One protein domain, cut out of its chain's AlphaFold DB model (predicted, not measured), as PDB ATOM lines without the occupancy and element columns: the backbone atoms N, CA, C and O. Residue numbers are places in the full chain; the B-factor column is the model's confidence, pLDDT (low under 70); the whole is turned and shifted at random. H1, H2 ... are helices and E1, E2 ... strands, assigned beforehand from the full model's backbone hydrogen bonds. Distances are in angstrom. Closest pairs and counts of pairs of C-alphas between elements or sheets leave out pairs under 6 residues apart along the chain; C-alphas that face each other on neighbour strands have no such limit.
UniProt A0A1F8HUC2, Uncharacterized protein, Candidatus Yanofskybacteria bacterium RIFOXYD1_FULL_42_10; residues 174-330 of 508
ATOM      1  N   PHE A 174      16.421  42.821 -50.255       84.12
ATOM      2  CA  PHE A 174      17.383  42.619 -49.160       84.12
ATOM      3  C   PHE A 174      18.326  41.449 -49.465       84.12
ATOM      4  O   PHE A 174      18.255  40.380 -48.852       84.12
ATOM      5  N   ARG A 175      19.149  41.635 -50.492       83.00
ATOM      6  CA  ARG A 175      20.012  40.631 -51.099       83.00
ATOM      7  C   ARG A 175      21.385  41.222 -51.371       83.00
ATOM      8  O   ARG A 175      21.560  42.435 -51.437       83.00
ATOM      9  N   SER A 176      22.356  40.337 -51.526       83.31
ATOM     10  CA  SER A 176      23.706  40.682 -51.951       83.31
ATOM     11  C   SER A 176      23.974  39.960 -53.257       83.31
ATOM     12  O   SER A 176      23.867  38.736 -53.296       83.31
ATOM     13  N   ASP A 177      24.368  40.692 -54.301       82.50
ATOM     14  CA  ASP A 177      24.713  40.111 -55.605       82.50
ATOM     15  C   ASP A 177      25.754  38.993 -55.481       82.50
ATOM     16  O   ASP A 177      25.737  38.031 -56.246       82.50
ATOM     17  N   VAL A 178      26.670  39.117 -54.517       84.75
ATOM     18  CA  VAL A 178      27.707  38.117 -54.241       84.75
ATOM     19  C   VAL A 178      27.078  36.828 -53.709       84.75
ATOM     20  O   VAL A 178      27.367  35.747 -54.220       84.75
ATOM     21  N   ILE A 179      26.182  36.942 -52.725       88.56
ATOM     22  CA  ILE A 179      25.498  35.795 -52.116       88.56
ATOM     23  C   ILE A 179      24.531  35.146 -53.109       88.56
ATOM     24  O   ILE A 179      24.533  33.924 -53.248       88.56
ATOM     25  N   ASP A 180      23.755  35.942 -53.841       87.50
ATOM     26  CA  ASP A 180      22.791  35.451 -54.826       87.50
ATOM     27  C   ASP A 180      23.486  34.705 -55.967       87.50
ATOM     28  O   ASP A 180      23.072  33.602 -56.328       87.50
ATOM     29  N   LYS A 181      24.589  35.256 -56.501       87.81
ATOM     30  CA  LYS A 181      25.405  34.567 -57.512       87.81
ATOM     31  C   LYS A 181      26.002  33.281 -56.961       87.81
ATOM     32  O   LYS A 181      25.947  32.269 -57.651       87.81
ATOM     33  N   ALA A 182      26.524  33.297 -55.734       88.25
ATOM     34  CA  ALA A 182      27.092  32.110 -55.105       88.25
ATOM     35  C   ALA A 182      26.042  31.014 -54.846       88.25
ATOM     36  O   ALA A 182      26.324  29.823 -54.991       88.25
ATOM     37  N   LYS A 183      24.814  31.407 -54.490       89.25
ATOM     38  CA  LYS A 183      23.670  30.501 -54.336       89.25
ATOM     39  C   LYS A 183      23.266  29.908 -55.686       89.25
ATOM     40  O   LYS A 183      23.095  28.696 -55.785       89.25
ATOM     41  N   ALA A 184      23.185  30.736 -56.730       90.69
ATOM     42  CA  ALA A 184      22.832  30.310 -58.084       90.69
ATOM     43  C   ALA A 184      23.890  29.396 -58.731       90.69
ATOM     44  O   ALA A 184      23.533  28.457 -59.436       90.69
ATOM     45  N   SER A 185      25.180  29.632 -58.477       90.19
ATOM     46  CA  SER A 185      26.276  28.784 -58.968       90.19
ATOM     47  C   SER A 185      26.540  27.553 -58.094       90.19
ATOM     48  O   SER A 185      27.378  26.722 -58.440       90.19
ATOM     49  N   GLY A 186      25.839  27.412 -56.965       88.81
ATOM     50  CA  GLY A 186      25.962  26.271 -56.058       88.81
ATOM     51  C   GLY A 186      27.245  26.245 -55.223       88.81
ATOM     52  O   GLY A 186      27.508  25.230 -54.571       88.81
ATOM     53  N   ILE A 187      28.028  27.327 -55.218       91.38
ATOM     54  CA  ILE A 187      29.262  27.462 -54.422       91.38
ATOM     55  C   ILE A 187      28.989  27.957 -52.996       91.38
ATOM     56  O   ILE A 187      29.859  27.864 -52.137       91.38
ATOM     57  N   LEU A 188      27.784  28.463 -52.715       91.56
ATOM     58  CA  LEU A 188      27.348  28.763 -51.353       91.56
ATOM     59  C   LEU A 188      27.013  27.450 -50.627       91.56
ATOM     60  O   LEU A 188      26.003  26.809 -50.926       91.56
ATOM     61  N   LYS A 189      27.865  27.030 -49.688       91.12
ATOM     62  CA  LYS A 189      27.722  25.777 -48.933       91.12
ATOM     63  C   LYS A 189      27.390  26.044 -47.465       91.12
ATOM     64  O   LYS A 189      27.991  26.943 -46.873       91.12
ATOM     65  N   PRO A 190      26.465  25.283 -46.853       92.31
ATOM     66  CA  PRO A 190      26.270  25.335 -45.410       92.31
ATOM     67  C   PRO A 190      27.514  24.768 -44.717       92.31
ATOM     68  O   PRO A 190      27.991  23.694 -45.084       92.31
ATOM     69  N   ILE A 191      28.040  25.493 -43.734       89.88
ATOM     70  CA  ILE A 191      29.231  25.094 -42.962       89.88
ATOM     71  C   ILE A 191      28.918  24.815 -41.494       89.88
ATOM     72  O   ILE A 191      29.668  24.108 -40.828       89.88
ATOM     73  N   GLU A 192      27.813  25.355 -40.986       89.50
ATOM     74  CA  GLU A 192      27.386  25.185 -39.604       89.50
ATOM     75  C   GLU A 192      25.864  25.331 -39.523       89.50
ATOM     76  O   GLU A 192      25.250  26.135 -40.229       89.50
ATOM     77  N   THR A 193      25.245  24.526 -38.665       91.38
ATOM     78  CA  THR A 193      23.835  24.656 -38.302       91.38
ATOM     79  C   THR A 193      23.742  24.678 -36.787       91.38
ATOM     80  O   THR A 193      24.166  23.734 -36.124       91.38
ATOM     81  N   VAL A 194      23.201  25.766 -36.251       88.75
ATOM     82  CA  VAL A 194      22.973  25.965 -34.822       88.75
ATOM     83  C   VAL A 194      21.480  25.871 -34.571       88.75
ATOM     84  O   VAL A 194      20.688  26.549 -35.226       88.75
ATOM     85  N   ARG A 195      21.094  25.041 -33.605       89.38
ATOM     86  CA  ARG A 195      19.717  24.958 -33.133       89.38
ATOM     87  C   ARG A 195      19.661  25.445 -31.695       89.38
ATOM     88  O   ARG A 195      20.368  24.917 -30.842       89.38
ATOM     89  N   VAL A 196      18.838  26.458 -31.455       85.88
ATOM     90  CA  VAL A 196      18.585  27.010 -30.124       85.88
ATOM     91  C   VAL A 196      17.175  26.622 -29.732       85.88
ATOM     92  O   VAL A 196      16.234  26.867 -30.483       85.88
ATOM     93  N   GLU A 197      17.033  26.006 -28.566       86.75
ATOM     94  CA  GLU A 197      15.745  25.661 -27.977       86.75
ATOM     95  C   GLU A 197      15.706  26.204 -26.560       86.75
ATOM     96  O   GLU A 197      16.631  25.995 -25.777       86.75
ATOM     97  N   HIS A 198      14.628  26.903 -26.238       82.88
ATOM     98  CA  HIS A 198      14.421  27.475 -24.925       82.88
ATOM     99  C   HIS A 198      13.014  27.142 -24.457       82.88
ATOM    100  O   HIS A 198      12.043  27.345 -25.187       82.88
ATOM    101  N   SER A 199      12.903  26.664 -23.222       83.88
ATOM    102  CA  SER A 199      11.628  26.394 -22.572       83.88
ATOM    103  C   SER A 199      11.676  26.892 -21.135       83.88
ATOM    104  O   SER A 199      12.532  26.488 -20.348       83.88
ATOM    105  N   SER A 200      10.749  27.782 -20.798       81.62
ATOM    106  CA  SER A 200      10.559  28.310 -19.453       81.62
ATOM    107  C   SER A 200       9.109  28.117 -19.040       81.62
ATOM    108  O   SER A 200       8.194  28.598 -19.706       81.62
ATOM    109  N   ILE A 201       8.889  27.413 -17.929       82.75
ATOM    110  CA  ILE A 201       7.549  27.140 -17.383       82.75
ATOM    111  C   ILE A 201       6.988  28.381 -16.666       82.75
ATOM    112  O   ILE A 201       5.780  28.604 -16.654       82.75
ATOM    113  N   TYR A 202       7.869  29.217 -16.115       85.06
ATOM    114  CA  TYR A 202       7.526  30.388 -15.308       85.06
ATOM    115  C   TYR A 202       7.973  31.678 -16.004       85.06
ATOM    116  O   TYR A 202       8.780  32.429 -15.464       85.06
ATOM    117  N   ASN A 203       7.491  31.919 -17.228       79.69
ATOM    118  CA  ASN A 203       7.918  33.085 -18.004       79.69
ATOM    119  C   ASN A 203       7.169  34.360 -17.595       79.69
ATOM    120  O   ASN A 203       7.785  35.326 -17.156       79.69
ATOM    121  N   ARG A 204       5.835  34.366 -17.711       80.94
ATOM    122  CA  ARG A 204       5.009  35.549 -17.412       80.94
ATOM    123  C   ARG A 204       3.788  35.189 -16.579       80.94
ATOM    124  O   ARG A 204       3.230  34.106 -16.736       80.94
ATOM    125  N   LYS A 205       3.365  36.113 -15.718       84.69
ATOM    126  CA  LYS A 205       2.076  36.051 -15.027       84.69
ATOM    127  C   LYS A 205       0.998  36.663 -15.921       84.69
ATOM    128  O   LYS A 205       1.074  37.849 -16.221       84.69
ATOM    129  N   ASP A 206       0.017  35.868 -16.327       78.88
ATOM    130  CA  ASP A 206      -1.222  36.371 -16.928       78.88
ATOM    131  C   ASP A 206      -2.316  36.423 -15.843       78.88
ATOM    132  O   ASP A 206      -2.307  35.558 -14.957       78.88
ATOM    133  N   PRO A 207      -3.263  37.381 -15.895       79.56
ATOM    134  CA  PRO A 207      -4.425  37.381 -15.006       79.56
ATOM    135  C   PRO A 207      -5.171  36.047 -15.076       79.56
ATOM    136  O   PRO A 207      -5.292  35.457 -16.156       79.56
ATOM    137  N   ASP A 208      -5.674  35.570 -13.937       77.44
ATOM    138  CA  ASP A 208      -6.495  34.361 -13.915       77.44
ATOM    139  C   ASP A 208      -7.764  34.581 -14.767       77.44
ATOM    140  O   ASP A 208      -8.529  35.505 -14.489       77.44
ATOM    141  N   PRO A 209      -8.035  33.759 -15.801       71.56
ATOM    142  CA  PRO A 209      -9.222  33.918 -16.643       71.56
ATOM    143  C   PRO A 209     -10.549  33.845 -15.877       71.56
ATOM    144  O   PRO A 209     -11.559  34.360 -16.357       71.56
ATOM    145  N   SER A 210     -10.563  33.176 -14.720       73.25
ATOM    146  CA  SER A 210     -11.735  33.070 -13.848       73.25
ATOM    147  C   SER A 210     -11.950  34.304 -12.969       73.25
ATOM    148  O   SER A 210     -13.076  34.541 -12.532       73.25
ATOM    149  N   ASP A 211     -10.902  35.102 -12.746       72.31
ATOM    150  CA  ASP A 211     -10.940  36.317 -11.934       72.31
ATOM    151  C   ASP A 211      -9.926  37.363 -12.448       72.31
ATOM    152  O   ASP A 211      -8.926  37.660 -11.791       72.31
ATOM    153  N   PRO A 212     -10.148  37.927 -13.653       66.31
ATOM    154  CA  PRO A 212      -9.154  38.758 -14.338       66.31
ATOM    155  C   PRO A 212      -8.905  40.119 -13.669       66.31
ATOM    156  O   PRO A 212      -7.996  40.837 -14.082       66.31
ATOM    157  N   LEU A 213      -9.713  40.491 -12.668       70.31
ATOM    158  CA  LEU A 213      -9.597  41.746 -11.919       70.31
ATOM    159  C   LEU A 213      -8.872  41.575 -10.572       70.31
ATOM    160  O   LEU A 213      -8.483  42.573  -9.968       70.31
ATOM    161  N   ASP A 214      -8.674  40.342 -10.092       76.25
ATOM    162  CA  ASP A 214      -7.912  40.072  -8.871       76.25
ATOM    163  C   ASP A 214      -6.417  39.954  -9.195       76.25
ATOM    164  O   ASP A 214      -5.922  38.909  -9.617       76.25
ATOM    165  N   HIS A 215      -5.666  41.031  -8.953       73.25
ATOM    166  CA  HIS A 215      -4.220  41.085  -9.196       73.25
ATOM    167  C   HIS A 215      -3.401  40.037  -8.417       73.25
ATOM    168  O   HIS A 215      -2.240  39.795  -8.760       73.25
ATOM    169  N   ASN A 216      -3.969  39.413  -7.380       82.69
ATOM    170  CA  ASN A 216      -3.299  38.355  -6.624       82.69
ATOM    171  C   ASN A 216      -3.504  36.962  -7.237       82.69
ATOM    172  O   ASN A 216      -2.758  36.040  -6.893       82.69
ATOM    173  N   LYS A 217      -4.467  36.797  -8.152       82.44
ATOM    174  CA  LYS A 217      -4.716  35.547  -8.877       82.44
ATOM    175  C   LYS A 217      -4.127  35.628 -10.279       82.44
ATOM    176  O   LYS A 217      -4.531  36.433 -11.113       82.44
ATOM    177  N   PHE A 218      -3.151  34.768 -10.546       85.12
ATOM    178  CA  PHE A 218      -2.475  34.715 -11.835       85.12
ATOM    179  C   PHE A 218      -2.147  33.281 -12.224       85.12
ATOM    180  O   PHE A 218      -1.942  32.411 -11.375       85.12
ATOM    181  N   ILE A 219      -2.027  33.062 -13.528       86.44
ATOM    182  CA  ILE A 219      -1.504  31.826 -14.099       86.44
ATOM    183  C   ILE A 219      -0.127  32.087 -14.704       86.44
ATOM    184  O   ILE A 219       0.125  33.132 -15.310       86.44
ATOM    185  N   TRP A 220       0.784  31.129 -14.546       84.19
ATOM    186  CA  TRP A 220       2.063  31.172 -15.241       84.19
ATOM    187  C   TRP A 220       1.879  30.757 -16.697       84.19
ATOM    188  O   TRP A 220       1.404  29.661 -16.995       84.19
ATOM    189  N   ARG A 221       2.281  31.634 -17.613       81.25
ATOM    190  CA  ARG A 221       2.480  31.311 -19.022       81.25
ATOM    191  C   ARG A 221       3.875  30.751 -19.212       81.25
ATOM    192  O   ARG A 221       4.858  31.422 -18.886       81.25
ATOM    193  N   SER A 222       3.947  29.567 -19.810       80.81
ATOM    194  CA  SER A 222       5.197  29.055 -20.347       80.81
ATOM    195  C   SER A 222       5.600  29.816 -21.615       80.81
ATOM    196  O   SER A 222       4.750  30.293 -22.375       80.81
ATOM    197  N   LYS A 223       6.908  29.925 -21.845       80.56
ATOM    198  CA  LYS A 223       7.505  30.405 -23.091       80.56
ATOM    199  C   LYS A 223       8.377  29.293 -23.640       80.56
ATOM    200  O   LYS A 223       9.346  28.896 -23.001       80.56
ATOM    201  N   GLU A 224       8.020  28.806 -24.816       82.00
ATOM    202  CA  GLU A 224       8.821  27.854 -25.572       82.00
ATOM    203  C   GLU A 224       9.137  28.471 -26.927       82.00
ATOM    204  O   GLU A 224       8.247  29.007 -27.597       82.00
ATOM    205  N   TYR A 225      10.406  28.436 -27.311       83.75
ATOM    206  CA  TYR A 225      10.824  28.879 -28.624       83.75
ATOM    207  C   TYR A 225      11.982  28.046 -29.158       83.75
ATOM    208  O   TYR A 225      12.817  27.546 -28.406       83.75
ATOM    209  N   SER A 226      12.021  27.902 -30.481       89.81
ATOM    210  CA  SER A 226      13.059  27.156 -31.178       89.81
ATOM    211  C   SER A 226      13.476  27.896 -32.447       89.81
ATOM    212  O   SER A 226      12.631  28.435 -33.166       89.81
ATOM    213  N   ILE A 227      14.782  27.953 -32.698       91.44
ATOM    214  CA  ILE A 227      15.390  28.557 -33.886       91.44
ATOM    215  C   ILE A 227      16.361  27.566 -34.497       91.44
ATOM    216  O   ILE A 227      17.164  26.956 -33.795       91.44
ATOM    217  N   GLU A 228      16.342  27.489 -35.820       93.38
ATOM    218  CA  GLU A 228      17.400  26.875 -36.609       93.38
ATOM    219  C   GLU A 228      18.112  27.957 -37.419       93.38
ATOM    220  O   GLU A 228      17.503  28.618 -38.262       93.38
ATOM    221  N   ALA A 229      19.402  28.140 -37.157       93.62
ATOM    222  CA  ALA A 229      20.269  29.059 -37.872       93.62
ATOM    223  C   ALA A 229      21.291  28.285 -38.705       93.62
ATOM    224  O   ALA A 229      22.006  27.428 -38.190       93.62
ATOM    225  N   VAL A 230      21.378  28.605 -39.991       94.12
ATOM    226  CA  VAL A 230      22.323  28.006 -40.933       94.12
ATOM    227  C   VAL A 230      23.328  29.069 -41.348       94.12
ATOM    228  O   VAL A 230      22.957  30.113 -41.886       94.12
ATOM    229  N   ARG A 231      24.611  28.797 -41.104       93.06
ATOM    230  CA  ARG A 231      25.729  29.620 -41.567       93.06
ATOM    231  C   ARG A 231      26.282  29.031 -42.858       93.06
ATOM    232  O   ARG A 231      26.573  27.836 -42.946       93.06
ATOM    233  N   TYR A 232      26.457  29.893 -43.847       92.94
ATOM    234  CA  TYR A 232      26.921  29.554 -45.181       92.94
ATOM    235  C   TYR A 232      28.260  30.215 -45.490       92.94
ATOM    236  O   TYR A 232      28.519  31.355 -45.091       92.94
ATOM    237  N   LYS A 233      29.072  29.512 -46.276       91.31
ATOM    238  CA  LYS A 233      30.346  29.978 -46.815       91.31
ATOM    239  C   LYS A 233      30.338  29.871 -48.333       91.31
ATOM    240  O   LYS A 233      29.810  28.911 -48.890       91.31
ATOM    241  N   ILE A 234      30.924  30.854 -49.001       89.12
ATOM    242  CA  ILE A 234      31.253  30.767 -50.420       89.12
ATOM    243  C   ILE A 234      32.518  29.916 -50.530       89.12
ATOM    244  O   ILE A 234      33.546  30.258 -49.955       89.12
ATOM    245  N   VAL A 235      32.408  28.773 -51.204       87.38
ATOM    246  CA  VAL A 235      33.502  27.818 -51.391       87.38
ATOM    247  C   VAL A 235      33.921  27.851 -52.853       87.38
ATOM    248  O   VAL A 235      33.365  27.159 -53.703       87.38
ATOM    249  N   ASP A 236      34.874  28.723 -53.129       77.81
ATOM    250  CA  ASP A 236      35.527  28.951 -54.414       77.81
ATOM    251  C   ASP A 236      36.790  28.087 -54.603       77.81
ATOM    252  O   ASP A 236      37.151  27.791 -55.739       77.81
ATOM    253  N   ASP A 237      37.378  27.587 -53.509       74.50
ATOM    254  CA  ASP A 237      38.484  26.619 -53.494       74.50
ATOM    255  C   ASP A 237      38.072  25.296 -52.817       74.50
ATOM    256  O   ASP A 237      37.378  25.300 -51.800       74.50
ATOM    257  N   GLU A 238      38.573  24.150 -53.299       66.62
ATOM    258  CA  GLU A 238      38.284  22.819 -52.716       66.62
ATOM    259  C   GLU A 238      38.720  22.675 -51.242       66.62
ATOM    260  O   GLU A 238      38.241  21.790 -50.531       66.62
ATOM    261  N   LYS A 239      39.640  23.530 -50.773       68.44
ATOM    262  CA  LYS A 239      40.168  23.537 -49.399       68.44
ATOM    263  C   LYS A 239      40.258  24.970 -48.861       68.44
ATOM    264  O   LYS A 239      41.338  25.565 -48.912       68.44
ATOM    265  N   PRO A 240      39.156  25.536 -48.345       68.75
ATOM    266  CA  PRO A 240      39.175  26.877 -47.773       68.75
ATOM    267  C   PRO A 240      40.163  26.972 -46.599       68.75
ATOM    268  O   PRO A 240      40.262  26.061 -45.775       68.75
ATOM    269  N   ARG A 241      40.908  28.083 -46.526       67.31
ATOM    270  CA  ARG A 241      41.948  28.319 -45.500       67.31
ATOM    271  C   ARG A 241      41.388  28.671 -44.119       67.31
ATOM    272  O   ARG A 241      42.097  28.535 -43.127       67.31
ATOM    273  N   ASP A 242      40.140  29.117 -44.065       73.50
ATOM    274  CA  ASP A 242      39.418  29.492 -42.853       73.50
ATOM    275  C   ASP A 242      37.953  29.034 -42.934       73.50
ATOM    276  O   ASP A 242      37.459  28.658 -44.001       73.50
ATOM    277  N   ASN A 243      37.234  29.097 -41.813       73.75
ATOM    278  CA  ASN A 243      35.811  28.756 -41.741       73.75
ATOM    279  C   ASN A 243      34.919  29.982 -41.474       73.75
ATOM    280  O   ASN A 243      33.839  29.840 -40.907       73.75
ATOM    281  N   TYR A 244      35.365  31.189 -41.851       82.50
ATOM    282  CA  TYR A 244      34.522  32.379 -41.722       82.50
ATOM    283  C   TYR A 244      33.320  32.269 -42.654       82.50
ATOM    284  O   TYR A 244      33.462  31.854 -43.812       82.50
ATOM    285  N   GLY A 245      32.140  32.597 -42.128       87.69
ATOM    286  CA  GLY A 245      30.911  32.593 -42.904       87.69
ATOM    287  C   GLY A 245      30.821  33.832 -43.789       87.69
ATOM    288  O   GLY A 245      31.433  34.862 -43.527       87.69
ATOM    289  N   ASN A 246      30.006  33.750 -44.835       91.25
ATOM    290  CA  ASN A 246      29.635  34.902 -45.659       91.25
ATOM    291  C   ASN A 246      28.171  35.300 -45.445       91.25
ATOM    292  O   ASN A 246      27.785  36.438 -45.710       91.25
ATOM    293  N   TYR A 247      27.346  34.362 -44.976       93.62
ATOM    294  CA  TYR A 247      25.913  34.569 -44.856       93.62
ATOM    295  C   TYR A 247      25.298  33.687 -43.771       93.62
ATOM    296  O   TYR A 247      25.742  32.559 -43.568       93.62
ATOM    297  N   ILE A 248      24.273  34.185 -43.087       93.88
ATOM    298  CA  ILE A 248      23.483  33.417 -42.120       93.88
ATOM    299  C   ILE A 248      22.003  33.616 -42.428       93.88
ATOM    300  O   ILE A 248      21.561  34.747 -42.631       93.88
ATOM    301  N   GLU A 249      21.242  32.526 -42.394       94.62
ATOM    302  CA  GLU A 249      19.779  32.540 -42.350       94.62
ATOM    303  C   GLU A 249      19.331  31.861 -41.052       94.62
ATOM    304  O   GLU A 249      19.727  30.726 -40.792       94.62
ATOM    305  N   ALA A 250      18.500  32.523 -40.246       94.25
ATOM    306  CA  ALA A 250      17.850  31.901 -39.097       94.25
ATOM    307  C   ALA A 250      16.334  31.880 -39.265       94.25
ATOM    308  O   ALA A 250      15.725  32.851 -39.718       94.25
ATOM    309  N   PHE A 251      15.731  30.760 -38.886       93.88
ATOM    310  CA  PHE A 251      14.315  30.478 -39.053       93.88
ATOM    311  C   PHE A 251      13.716  30.114 -37.704       93.88
ATOM    312  O   PHE A 251      14.276  29.285 -36.980       93.88
ATOM    313  N   ARG A 252      12.561  30.696 -37.377       91.56
ATOM    314  CA  ARG A 252      11.803  30.266 -36.202       91.56
ATOM    315  C   ARG A 252      11.125  28.931 -36.495       91.56
ATOM    316  O   ARG A 252      10.713  28.651 -37.623       91.56
ATOM    317  N   ILE A 253      11.020  28.107 -35.461       88.94
ATOM    318  CA  ILE A 253      10.310  26.834 -35.482       88.94
ATOM    319  C   ILE A 253       9.114  26.955 -34.538       88.94
ATOM    320  O   ILE A 253       9.275  27.111 -33.327       88.94
ATOM    321  N   PHE A 254       7.907  26.852 -35.090       80.12
ATOM    322  CA  PHE A 254       6.653  26.869 -34.338       80.12
ATOM    323  C   PHE A 254       5.894  25.561 -34.546       80.12
ATOM    324  O   PHE A 254       5.644  25.144 -35.677       80.12
ATOM    325  N   GLY A 255       5.527  24.884 -33.452       72.94
ATOM    326  CA  GLY A 255       4.788  23.615 -33.520       72.94
ATOM    327  C   GLY A 255       5.506  22.536 -34.343       72.94
ATOM    328  O   GLY A 255       4.862  21.782 -35.069       72.94
ATOM    329  N   GLY A 256       6.844  22.518 -34.294       79.44
ATOM    330  CA  GLY A 256       7.689  21.601 -35.065       79.44
ATOM    331  C   GLY A 256       7.849  21.947 -36.552       79.44
ATOM    332  O   GLY A 256       8.503  21.194 -37.270       79.44
ATOM    333  N   LYS A 257       7.282  23.064 -37.032       87.06
ATOM    334  CA  LYS A 257       7.419  23.528 -38.420       87.06
ATOM    335  C   LYS A 257       8.299  24.770 -38.505       87.06
ATOM    336  O   LYS A 257       8.123  25.714 -37.742       87.06
ATOM    337  N   LYS A 258       9.226  24.749 -39.460       91.12
ATOM    338  CA  LYS A 258      10.099  25.868 -39.827       91.12
ATOM    339  C   LYS A 258       9.312  26.900 -40.639       91.12
ATOM    340  O   LYS A 258       8.564  26.500 -41.532       91.12
ATOM    341  N   GLU A 259       9.485  28.186 -40.338       91.81
ATOM    342  CA  GLU A 259       8.890  29.269 -41.136       91.81
ATOM    343  C   GLU A 259       9.376  29.237 -42.596       91.81
ATOM    344  O   GLU A 259      10.509  28.838 -42.889       91.81
ATOM    345  N   SER A 260       8.523  29.672 -43.526       91.19
ATOM    346  CA  SER A 260       8.821  29.670 -44.966       91.19
ATOM    347  C   SER A 260       9.887  30.689 -45.379       91.19
ATOM    348  O   SER A 260      10.533  30.524 -46.418       91.19
ATOM    349  N   LYS A 261      10.094  31.730 -44.567       90.50
ATOM    350  CA  LYS A 261      11.091  32.785 -44.762       90.50
ATOM    351  C   LYS A 261      11.976  32.917 -43.519       90.50
ATOM    352  O   LYS A 261      11.515  32.627 -42.416       90.50
ATOM    353  N   PRO A 262      13.247  33.328 -43.676       92.38
ATOM    354  CA  PRO A 262      14.132  33.529 -42.537       92.38
ATOM    355  C   PRO A 262      13.705  34.757 -41.724       92.38
ATOM    356  O   PRO A 262      13.587  35.850 -42.277       92.38
ATOM    357  N   ALA A 263      13.559  34.574 -40.411       92.44
ATOM    358  CA  ALA A 263      13.321  35.645 -39.441       92.44
ATOM    359  C   ALA A 263      14.578  36.502 -39.208       92.44
ATOM    360  O   ALA A 263      14.496  37.655 -38.801       92.44
ATOM    361  N   LEU A 264      15.766  35.957 -39.486       93.81
ATOM    362  CA  LEU A 264      17.024  36.697 -39.437       93.81
ATOM    363  C   LEU A 264      17.869  36.381 -40.661       93.81
ATOM    364  O   LEU A 264      18.062  35.220 -41.025       93.81
ATOM    365  N   ARG A 265      18.429  37.425 -41.267       93.81
ATOM    366  CA  ARG A 265      19.465  37.321 -42.296       93.81
ATOM    367  C   ARG A 265      20.669  38.143 -41.869       93.81
ATOM    368  O   ARG A 265      20.517  39.324 -41.575       93.81
ATOM    369  N   ALA A 266      21.856  37.545 -41.865       93.94
ATOM    370  CA  ALA A 266      23.095  38.271 -41.605       93.94
ATOM    371  C   ALA A 266      24.046  38.178 -42.793       93.94
ATOM    372  O   ALA A 266      24.370  37.084 -43.252       93.94
ATOM    373  N   PHE A 267      24.509  39.330 -43.264       92.69
ATOM    374  CA  PHE A 267      25.519  39.459 -44.308       92.69
ATOM    375  C   PHE A 267      26.861  39.719 -43.641       92.69
ATOM    376  O   PHE A 267      27.017  40.718 -42.936       92.69
ATOM    377  N   LEU A 268      27.794  38.793 -43.826       90.44
ATOM    378  CA  LEU A 268      29.073  38.777 -43.128       90.44
ATOM    379  C   LEU A 268      30.168  39.318 -44.046       90.44
ATOM    380  O   LEU A 268      30.142  39.093 -45.257       90.44
ATOM    381  N   ASP A 269      31.156  39.999 -43.473       82.62
ATOM    382  CA  ASP A 269      32.299  40.519 -44.233       82.62
ATOM    383  C   ASP A 269      33.297  39.437 -44.690       82.62
ATOM    384  O   ASP A 269      34.250  39.739 -45.413       82.62
ATOM    385  N   GLY A 270      33.087  38.179 -44.283       75.44
ATOM    386  CA  GLY A 270      33.948  37.043 -44.613       75.44
ATOM    387  C   GLY A 270      35.305  37.063 -43.906       75.44
ATOM    388  O   GLY A 270      36.159  36.237 -44.216       75.44
ATOM    389  N   ARG A 271      35.527  38.007 -42.982       75.00
ATOM    390  CA  ARG A 271      36.767  38.175 -42.211       75.00
ATOM    391  C   ARG A 271      36.553  37.985 -40.707       75.00
ATOM    392  O   ARG A 271      37.515  38.085 -39.948       75.00
ATOM    393  N   GLY A 272      35.319  37.728 -40.267       67.81
ATOM    394  CA  GLY A 272      34.987  37.504 -38.861       67.81
ATOM    395  C   GLY A 272      34.828  38.782 -38.036       67.81
ATOM    396  O   GLY A 272      34.778  38.701 -36.806       67.81
ATOM    397  N   SER A 273      34.791  39.965 -38.660       79.50
ATOM    398  CA  SER A 273      34.781  41.244 -37.933       79.50
ATOM    399  C   SER A 273      33.382  41.821 -37.742       79.50
ATOM    400  O   SER A 273      33.053  42.281 -36.645       79.50
ATOM    401  N   SER A 274      32.551  41.799 -38.779       86.75
ATOM    402  CA  SER A 274      31.282  42.521 -38.803       86.75
ATOM    403  C   SER A 274      30.197  41.785 -39.583       86.75
ATOM    404  O   SER A 274      30.452  41.067 -40.550       86.75
ATOM    405  N   ALA A 275      28.964  41.994 -39.136       90.69
ATOM    406  CA  ALA A 275      27.754  41.473 -39.734       90.69
ATOM    407  C   ALA A 275      26.716  42.590 -39.851       90.69
ATOM    408  O   ALA A 275      26.447  43.300 -38.876       90.69
ATOM    409  N   ILE A 276      26.099  42.711 -41.027       93.00
ATOM    410  CA  ILE A 276      24.868  43.481 -41.219       93.00
ATOM    411  C   ILE A 276      23.712  42.512 -41.010       93.00
ATOM    412  O   ILE A 276      23.534  41.578 -41.791       93.00
ATOM    413  N   VAL A 277      22.946  42.721 -39.947       93.56
ATOM    414  CA  VAL A 277      21.870  41.831 -39.518       93.56
ATOM    415  C   VAL A 277      20.536  42.497 -39.778       93.56
ATOM    416  O   VAL A 277      20.311  43.634 -39.368       93.56
ATOM    417  N   ILE A 278      19.664  41.766 -40.456       93.44
ATOM    418  CA  ILE A 278      18.299  42.152 -40.773       93.44
ATOM    419  C   ILE A 278      17.372  41.166 -40.080       93.44
ATOM    420  O   ILE A 278      17.560  39.955 -40.209       93.44
ATOM    421  N   VAL A 279      16.387  41.692 -39.367       92.88
ATOM    422  CA  VAL A 279      15.451  40.910 -38.561       92.88
ATOM    423  C   VAL A 279      14.023  41.201 -39.000       92.88
ATOM    424  O   VAL A 279      13.693  42.351 -39.278       92.88
ATOM    425  N   ASP A 280      13.219  40.149 -39.063       91.69
ATOM    426  CA  ASP A 280      11.770  40.123 -39.231       91.69
ATOM    427  C   ASP A 280      11.177  39.500 -37.955       91.69
ATOM    428  O   ASP A 280      11.369  38.312 -37.668       91.69
ATOM    429  N   ASP A 281      10.537  40.344 -37.150       88.31
ATOM    430  CA  ASP A 281       9.949  39.973 -35.865       88.31
ATOM    431  C   ASP A 281       8.508  39.456 -36.037       88.31
ATOM    432  O   ASP A 281       7.982  38.776 -35.145       88.31
ATOM    433  N   ASP A 282       7.881  39.698 -37.189       87.50
ATOM    434  CA  ASP A 282       6.498  39.341 -37.501       87.50
ATOM    435  C   ASP A 282       6.353  37.845 -37.787       87.50
ATOM    436  O   ASP A 282       7.078  37.281 -38.595       87.50
ATOM    437  N   LYS A 283       5.416  37.153 -37.130       84.94
ATOM    438  CA  LYS A 283       5.268  35.686 -37.219       84.94
ATOM    439  C   LYS A 283       4.443  35.234 -38.416       84.94
ATOM    440  O   LYS A 283       3.365  35.778 -38.689       84.94
ATOM    441  N   GLU A 284       4.873  34.134 -39.037       87.19
ATOM    442  CA  GLU A 284       4.153  33.532 -40.161       87.19
ATOM    443  C   GLU A 284       2.706  33.166 -39.788       87.19
ATOM    444  O   GLU A 284       2.433  32.515 -38.777       87.19
ATOM    445  N   GLY A 285       1.753  33.594 -40.622       81.50
ATOM    446  CA  GLY A 285       0.326  33.303 -40.456       81.50
ATOM    447  C   GLY A 285      -0.377  34.084 -39.341       81.50
ATOM    448  O   GLY A 285      -1.593  33.941 -39.193       81.50
ATOM    449  N   LYS A 286       0.347  34.913 -38.576       81.88
ATOM    450  CA  LYS A 286      -0.217  35.744 -37.504       81.88
ATOM    451  C   LYS A 286      -0.123  37.233 -37.818       81.88
ATOM    452  O   LYS A 286      -1.136  37.924 -37.719       81.88
ATOM    453  N   ASP A 287       1.067  37.701 -38.171       83.31
ATOM    454  CA  ASP A 287       1.360  39.123 -38.291       83.31
ATOM    455  C   ASP A 287       1.365  39.546 -39.770       83.31
ATOM    456  O   ASP A 287       1.761  38.795 -40.664       83.31
ATOM    457  N   ILE A 288       0.850  40.746 -40.047       83.00
ATOM    458  CA  ILE A 288       0.578  41.217 -41.416       83.00
ATOM    459  C   ILE A 288       1.865  41.545 -42.184       83.00
ATOM    460  O   ILE A 288       1.872  41.455 -43.414       83.00
ATOM    461  N   GLY A 289       2.937  41.922 -41.485       83.69
ATOM    462  CA  GLY A 289       4.220  42.269 -42.091       83.69
ATOM    463  C   GLY A 289       5.172  41.089 -42.293       83.69
ATOM    464  O   GLY A 289       6.252  41.317 -42.824       83.69
ATOM    465  N   PHE A 290       4.775  39.844 -41.986       87.88
ATOM    466  CA  PHE A 290       5.644  38.671 -42.154       87.88
ATOM    467  C   PHE A 290       6.322  38.626 -43.533       87.88
ATOM    468  O   PHE A 290       5.686  38.707 -44.594       87.88
ATOM    469  N   GLY A 291       7.638  38.442 -43.518       85.31
ATOM    470  CA  GLY A 291       8.518  38.477 -44.675       85.31
ATOM    471  C   GLY A 291       9.096  39.861 -44.976       85.31
ATOM    472  O   GLY A 291       9.886  39.974 -45.920       85.31
ATOM    473  N   LEU A 292       8.720  40.900 -44.225       88.62
ATOM    474  CA  LEU A 292       9.282  42.242 -44.308       88.62
ATOM    475  C   LEU A 292      10.179  42.498 -43.096       88.62
ATOM    476  O   LEU A 292       9.750  42.309 -41.969       88.62
ATOM    477  N   PRO A 293      11.416  42.974 -43.298       89.38
ATOM    478  CA  PRO A 293      12.262  43.351 -42.180       89.38
ATOM    479  C   PRO A 293      11.667  44.435 -41.283       89.38
ATOM    480  O   PRO A 293      11.205  45.471 -41.764       89.38
ATOM    481  N   ASP A 294      11.831  44.238 -39.982       89.31
ATOM    482  CA  ASP A 294      11.483  45.159 -38.908       89.31
ATOM    483  C   ASP A 294      12.693  45.938 -38.395       89.31
ATOM    484  O   ASP A 294      12.582  47.087 -37.948       89.31
ATOM    485  N   SER A 295      13.888  45.360 -38.457       90.75
ATOM    486  CA  SER A 295      15.081  46.065 -38.008       90.75
ATOM    487  C   SER A 295      16.329  45.710 -38.799       90.75
ATOM    488  O   SER A 295      16.427  44.672 -39.454       90.75
ATOM    489  N   ILE A 296      17.285  46.636 -38.754       91.31
ATOM    490  CA  ILE A 296      18.624  46.458 -39.299       91.31
ATOM    491  C   ILE A 296      19.661  47.028 -38.338       91.31
ATOM    492  O   ILE A 296      19.571  48.185 -37.901       91.31
ATOM    493  N   THR A 297      20.667  46.215 -38.044       92.12
ATOM    494  CA  THR A 297      21.751  46.552 -37.128       92.12
ATOM    495  C   THR A 297      23.087  46.023 -37.633       92.12
ATOM    496  O   THR A 297      23.148  45.106 -38.450       92.12
ATOM    497  N   THR A 298      24.172  46.610 -37.143       91.19
ATOM    498  CA  THR A 298      25.534  46.128 -37.367       91.19
ATOM    499  C   THR A 298      26.071  45.567 -36.065       91.19
ATOM    500  O   THR A 298      26.027  46.247 -35.040       91.19
ATOM    501  N   MET A 299      26.604  44.352 -36.095       91.56
ATOM    502  CA  MET A 299      27.184  43.714 -34.914       91.56
ATOM    503  C   MET A 299      28.418  42.888 -35.273       91.56
ATOM    504  O   MET A 299      28.750  42.722 -36.443       91.56
ATOM    505  N   ASN A 300      29.111  42.375 -34.259       88.81
ATOM    506  CA  ASN A 300      30.188  41.411 -34.467       88.81
ATOM    507  C   ASN A 300      29.607  40.083 -34.994       88.81
ATOM    508  O   ASN A 300      28.602  39.610 -34.465       88.81
ATOM    509  N   GLU A 301      30.248  39.456 -35.986       85.81
ATOM    510  CA  GLU A 301      29.793  38.179 -36.570       85.81
ATOM    511  C   GLU A 301      29.590  37.080 -35.514       85.81
ATOM    512  O   GLU A 301      28.612  36.332 -35.565       85.81
ATOM    513  N   ASN A 302      30.467  37.016 -34.510       84.31
ATOM    514  CA  ASN A 302      30.389  36.014 -33.447       84.31
ATOM    515  C   ASN A 302      29.239  36.265 -32.464       84.31
ATOM    516  O   ASN A 302      28.947  35.401 -31.642       84.31
ATOM    517  N   ALA A 303      28.608  37.442 -32.505       87.94
ATOM    518  CA  ALA A 303      27.437  37.746 -31.690       87.94
ATOM    519  C   ALA A 303      26.133  37.252 -32.335       87.94
ATOM    520  O   ALA A 303      25.205  36.926 -31.607       87.94
ATOM    521  N   VAL A 304      26.080  37.129 -33.670       87.25
ATOM    522  CA  VAL A 304      24.839  36.850 -34.421       87.25
ATOM    523  C   VAL A 304      24.159  35.556 -33.971       87.25
ATOM    524  O   VAL A 304      22.942  35.515 -33.836       87.25
ATOM    525  N   LEU A 305      24.946  34.502 -33.738       86.69
ATOM    526  CA  LEU A 305      24.445  33.177 -33.357       86.69
ATOM    527  C   LEU A 305      24.388  32.953 -31.841       86.69
ATOM    528  O   LEU A 305      24.108  31.839 -31.404       86.69
ATOM    529  N   LYS A 306      24.673  33.976 -31.026       85.31
ATOM    530  CA  LYS A 306      24.538  33.846 -29.573       85.31
ATOM    531  C   LYS A 306      23.069  33.787 -29.178       85.31
ATOM    532  O   LYS A 306      22.236  34.471 -29.779       85.31
ATOM    533  N   GLU A 307      22.776  33.010 -28.139       77.19
ATOM    534  CA  GLU A 307      21.418  32.820 -27.624       77.19
ATOM    535  C   GLU A 307      20.731  34.160 -27.345       77.19
ATOM    536  O   GLU A 307      19.587  34.334 -27.742       77.19
ATOM    537  N   GLU A 308      21.428  35.151 -26.780       79.44
ATOM    538  CA  GLU A 308      20.830  36.451 -26.457       79.44
ATOM    539  C   GLU A 308      20.391  37.232 -27.704       79.44
ATOM    540  O   GLU A 308      19.369  37.916 -27.679       79.44
ATOM    541  N   SER A 309      21.143  37.123 -28.806       81.94
ATOM    542  CA  SER A 309      20.798  37.793 -30.072       81.94
ATOM    543  C   SER A 309      19.640  37.086 -30.773       81.94
ATOM    544  O   SER A 309      18.745  37.736 -31.310       81.94
ATOM    545  N   LEU A 310      19.629  35.755 -30.723       80.25
ATOM    546  CA  LEU A 310      18.584  34.922 -31.310       80.25
ATOM    547  C   LEU A 310      17.278  34.962 -30.499       80.25
ATOM    548  O   LEU A 310      16.197  34.956 -31.084       80.25
ATOM    549  N   ALA A 311      17.348  35.086 -29.172       73.44
ATOM    550  CA  ALA A 311      16.189  35.261 -28.295       73.44
ATOM    551  C   ALA A 311      15.394  36.536 -28.624       73.44
ATOM    552  O   ALA A 311      14.175  36.569 -28.430       73.44
ATOM    553  N   GLY A 312      16.064  37.555 -29.176       73.69
ATOM    554  CA  GLY A 312      15.440  38.779 -29.680       73.69
ATOM    555  C   GLY A 312      14.370  38.541 -30.751       73.69
ATOM    556  O   GLY A 312      13.443  39.335 -30.832       73.69
ATOM    557  N   LEU A 313      14.419  37.416 -31.483       79.50
ATOM    558  CA  LEU A 313      13.423  37.031 -32.503       79.50
ATOM    559  C   LEU A 313      12.070  36.581 -31.915       79.50
ATOM    560  O   LEU A 313      11.116  36.303 -32.651       79.50
ATOM    561  N   PHE A 314      11.975  36.480 -30.587       76.94
ATOM    562  CA  PHE A 314      10.732  36.220 -29.865       76.94
ATOM    563  C   PHE A 314      10.451  37.343 -28.868       76.94
ATOM    564  O   PHE A 314      10.454  37.093 -27.647       76.94
ATOM    565  N   PRO A 315      10.175  38.565 -29.368       67.06
ATOM    566  CA  PRO A 315       9.751  39.643 -28.498       67.06
ATOM    567  C   PRO A 315       8.499  39.200 -27.738       67.06
ATOM    568  O   PRO A 315       7.619  38.509 -28.273       67.06
ATOM    569  N   GLU A 316       8.432  39.558 -26.458       61.41
ATOM    570  CA  GLU A 316       7.199  39.418 -25.698       61.41
ATOM    571  C   GLU A 316       6.183  40.380 -26.302       61.41
ATOM    572  O   GLU A 316       6.175  41.569 -26.011       61.41
ATOM    573  N   GLN A 317       5.347  39.881 -27.211       55.12
ATOM    574  CA  GLN A 317       4.225  40.670 -27.689       55.12
ATOM    575  C   GLN A 317       3.260  40.855 -26.509       55.12
ATOM    576  O   GLN A 317       2.491  39.949 -26.175       55.12
ATOM    577  N   GLU A 318       3.257  42.052 -25.919       50.50
ATOM    578  CA  GLU A 318       2.171  42.609 -25.095       50.50
ATOM    579  C   GLU A 318       0.907  42.875 -25.928       50.50
ATOM    580  O   GLU A 318       0.152  43.807 -25.675       50.50
ATOM    581  N   ASN A 319       0.634  42.050 -26.939       47.56
ATOM    582  CA  ASN A 319      -0.656  42.074 -27.599       47.56
ATOM    583  C   ASN A 319      -1.659  41.461 -26.617       47.56
ATOM    584  O   ASN A 319      -2.001  40.277 -26.711       47.56
ATOM    585  N   GLU A 320      -2.095  42.269 -25.645       52.69
ATOM    586  CA  GLU A 320      -3.387  42.136 -24.994       52.69
ATOM    587  C   GLU A 320      -4.380  41.964 -26.142       52.69
ATOM    588  O   GLU A 320      -4.735  42.917 -26.837       52.69
ATOM    589  N   LYS A 321      -4.786  40.720 -26.430       57.00
ATOM    590  CA  LYS A 321      -5.985  40.514 -27.240       57.00
ATOM    591  C   LYS A 321      -7.043  41.376 -26.571       57.00
ATOM    592  O   LYS A 321      -7.303  41.149 -25.396       57.00
ATOM    593  N   ARG A 322      -7.596  42.362 -27.278       69.00
ATOM    594  CA  ARG A 322      -8.644  43.236 -26.744       69.00
ATOM    595  C   ARG A 322      -9.810  42.338 -26.324       69.00
ATOM    596  O   ARG A 322     -10.526  41.822 -27.182       69.00
ATOM    597  N   ILE A 323      -9.924  42.045 -25.028       64.19
ATOM    598  CA  ILE A 323     -10.959  41.150 -24.508       64.19
ATOM    599  C   ILE A 323     -12.196  42.015 -24.275       64.19
ATOM    600  O   ILE A 323     -12.103  42.979 -23.510       64.19
ATOM    601  N   PRO A 324     -13.341  41.714 -24.910       66.62
ATOM    602  CA  PRO A 324     -14.569  42.421 -24.595       66.62
ATOM    603  C   PRO A 324     -14.903  42.210 -23.112       66.62
ATOM    604  O   PRO A 324     -14.738  41.093 -22.605       66.62
ATOM    605  N   PRO A 325     -15.379  43.241 -22.395       63.66
ATOM    606  CA  PRO A 325     -15.815  43.080 -21.021       63.66
ATOM    607  C   PRO A 325     -16.896  42.002 -20.974       63.66
ATOM    608  O   PRO A 325     -17.773  41.943 -21.840       63.66
ATOM    609  N   GLN A 326     -16.844  41.140 -19.957       60.41
ATOM    610  CA  GLN A 326     -17.929  40.197 -19.720       60.41
ATOM    611  C   GLN A 326     -19.189  41.000 -19.385       60.41
ATOM    612  O   GLN A 326     -19.341  41.518 -18.277       60.41
ATOM    613  N   LEU A 327     -20.088  41.135 -20.363       57.22
ATOM    614  CA  LEU A 327     -21.387  41.755 -20.147       57.22
ATOM    615  C   LEU A 327     -22.136  40.909 -19.117       57.22
ATOM    616  O   LEU A 327     -22.456  39.746 -19.367       57.22
ATOM    617  N   LYS A 328     -22.423  41.492 -17.946       52.00
ATOM    618  CA  LYS A 328     -23.328  40.861 -16.981       52.00
ATOM    619  C   LYS A 328     -24.670  40.653 -17.693       52.00
ATOM    620  O   LYS A 328     -25.172  41.615 -18.279       52.00
ATOM    621  N   PRO A 329     -25.251  39.440 -17.684       46.62
ATOM    622  CA  PRO A 329     -26.506  39.184 -18.375       46.62
ATOM    623  C   PRO A 329     -27.582  40.148 -17.866       46.62
ATOM    624  O   PRO A 329     -27.950  40.128 -16.692       46.62
ATOM    625  N   VAL A 330     -28.068  41.017 -18.755       50.56
ATOM    626  CA  VAL A 330     -29.191  41.908 -18.464       50.56
ATOM    627  C   VAL A 330     -30.463  41.089 -18.632       50.56
ATOM    628  O   VAL A 330     -30.821  40.693 -19.741       50.56
TER     629      VAL A 330
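What this domain is: This is residues 174 to 330 of the 508 residues of an uncharacterized protein of Candidatus Yanofskybacteria bacterium RIFOXYD1_FULL_42_10 (UniProt A0A1F8HUC2). A curled, twisted sheet of six antiparallel strands is drawn out at one end into a long two-stranded ribbon, E1 and E2, which runs on well past the four shorter strands. Short helices sit on it: H1 on one face near where E1 begins, H2 on the opposite face over E4, and H3 beside E1 and E2; residues 317 to 330 stick out as a free tail. The printed part has 157 residues, in the order H1 E1 E2 E3 E4 E5 E6 H2 H3, and the sheet's order is E1 - E2 - E3 - E4 - E5 - E6. The class is mixed, helices and strands, with under half of the residues in named elements. The whole is loose, with a radius of gyration of the C-alphas of 20.3 A and spans of 76 by 28 by 27 A.

Where its parts are: H1, residues 177 to 184, begins at C-alpha 177 (24.713, 40.111, -55.605). E1, residues 188 to 207, is 49.0 A long and bends by 65 degrees at residue 191. E2, residues 218 to 234, is 51.4 A long, and E3, residues 247 to 254, is 23.3 A long. E4 is residues 264 to 268, E5 residues 275 to 279 and E6 residues 295 to 299. H2 is residues 301 to 304; H3, residues 307 to 311, ends at C-alpha 311 (16.189, 35.261, -28.295).

How they stand to each other: The strands E1 to E6 form a meander, each the antiparallel neighbour of the one before, and each neighbour pair is a hairpin. E1 and E2 run at 171 degrees, with N 198 and O 225 2.9 A apart. E2 and E3 run at 150 degrees, with N 230 and O 249 at 2.8 A. Within hydrogen-bond range are N 248 and O 266 across E3 and E4, 2.9 A apart, N 265 and O 278 across E4 and E5, 2.9 A apart, and N 277 and O 297 across E5 and E6, 2.8 A apart. H1 is on the sheet at a height of 7.3 A, only just over none of the strands, with 2 of its C-alphas falling on E2; its closest C-alphas with E1 are those of Ala 182 and Leu 188, 5.0 A. H2 lies on the opposite face at a height of 8.4 A, only just over E4, with 3 of its C-alphas falling on it. H3 stands at the sheet's level, 2.7 A. H2 and H3 are close but not clearly touching, the closest C-alphas being those of Ala 303 and Ser 309, 6.8 A. Every O i to N i+4 pair is within hydrogen-bond range in H1 and H3; H2 is too short for one.

The domain as a whole: The C-alphas of Lys 239 and Val 330, the two farthest apart, are 78.1 A from each other. Without the free residues 317 to 330 the body spans 65 by 28 by 27 A. The printed part has no cut. The links E2 to E3 and E5 to E6 are long. The mean pLDDT of the printed part is 82.2, and residues 212, 238 to 241, 272 and 315 to 330 are under 70.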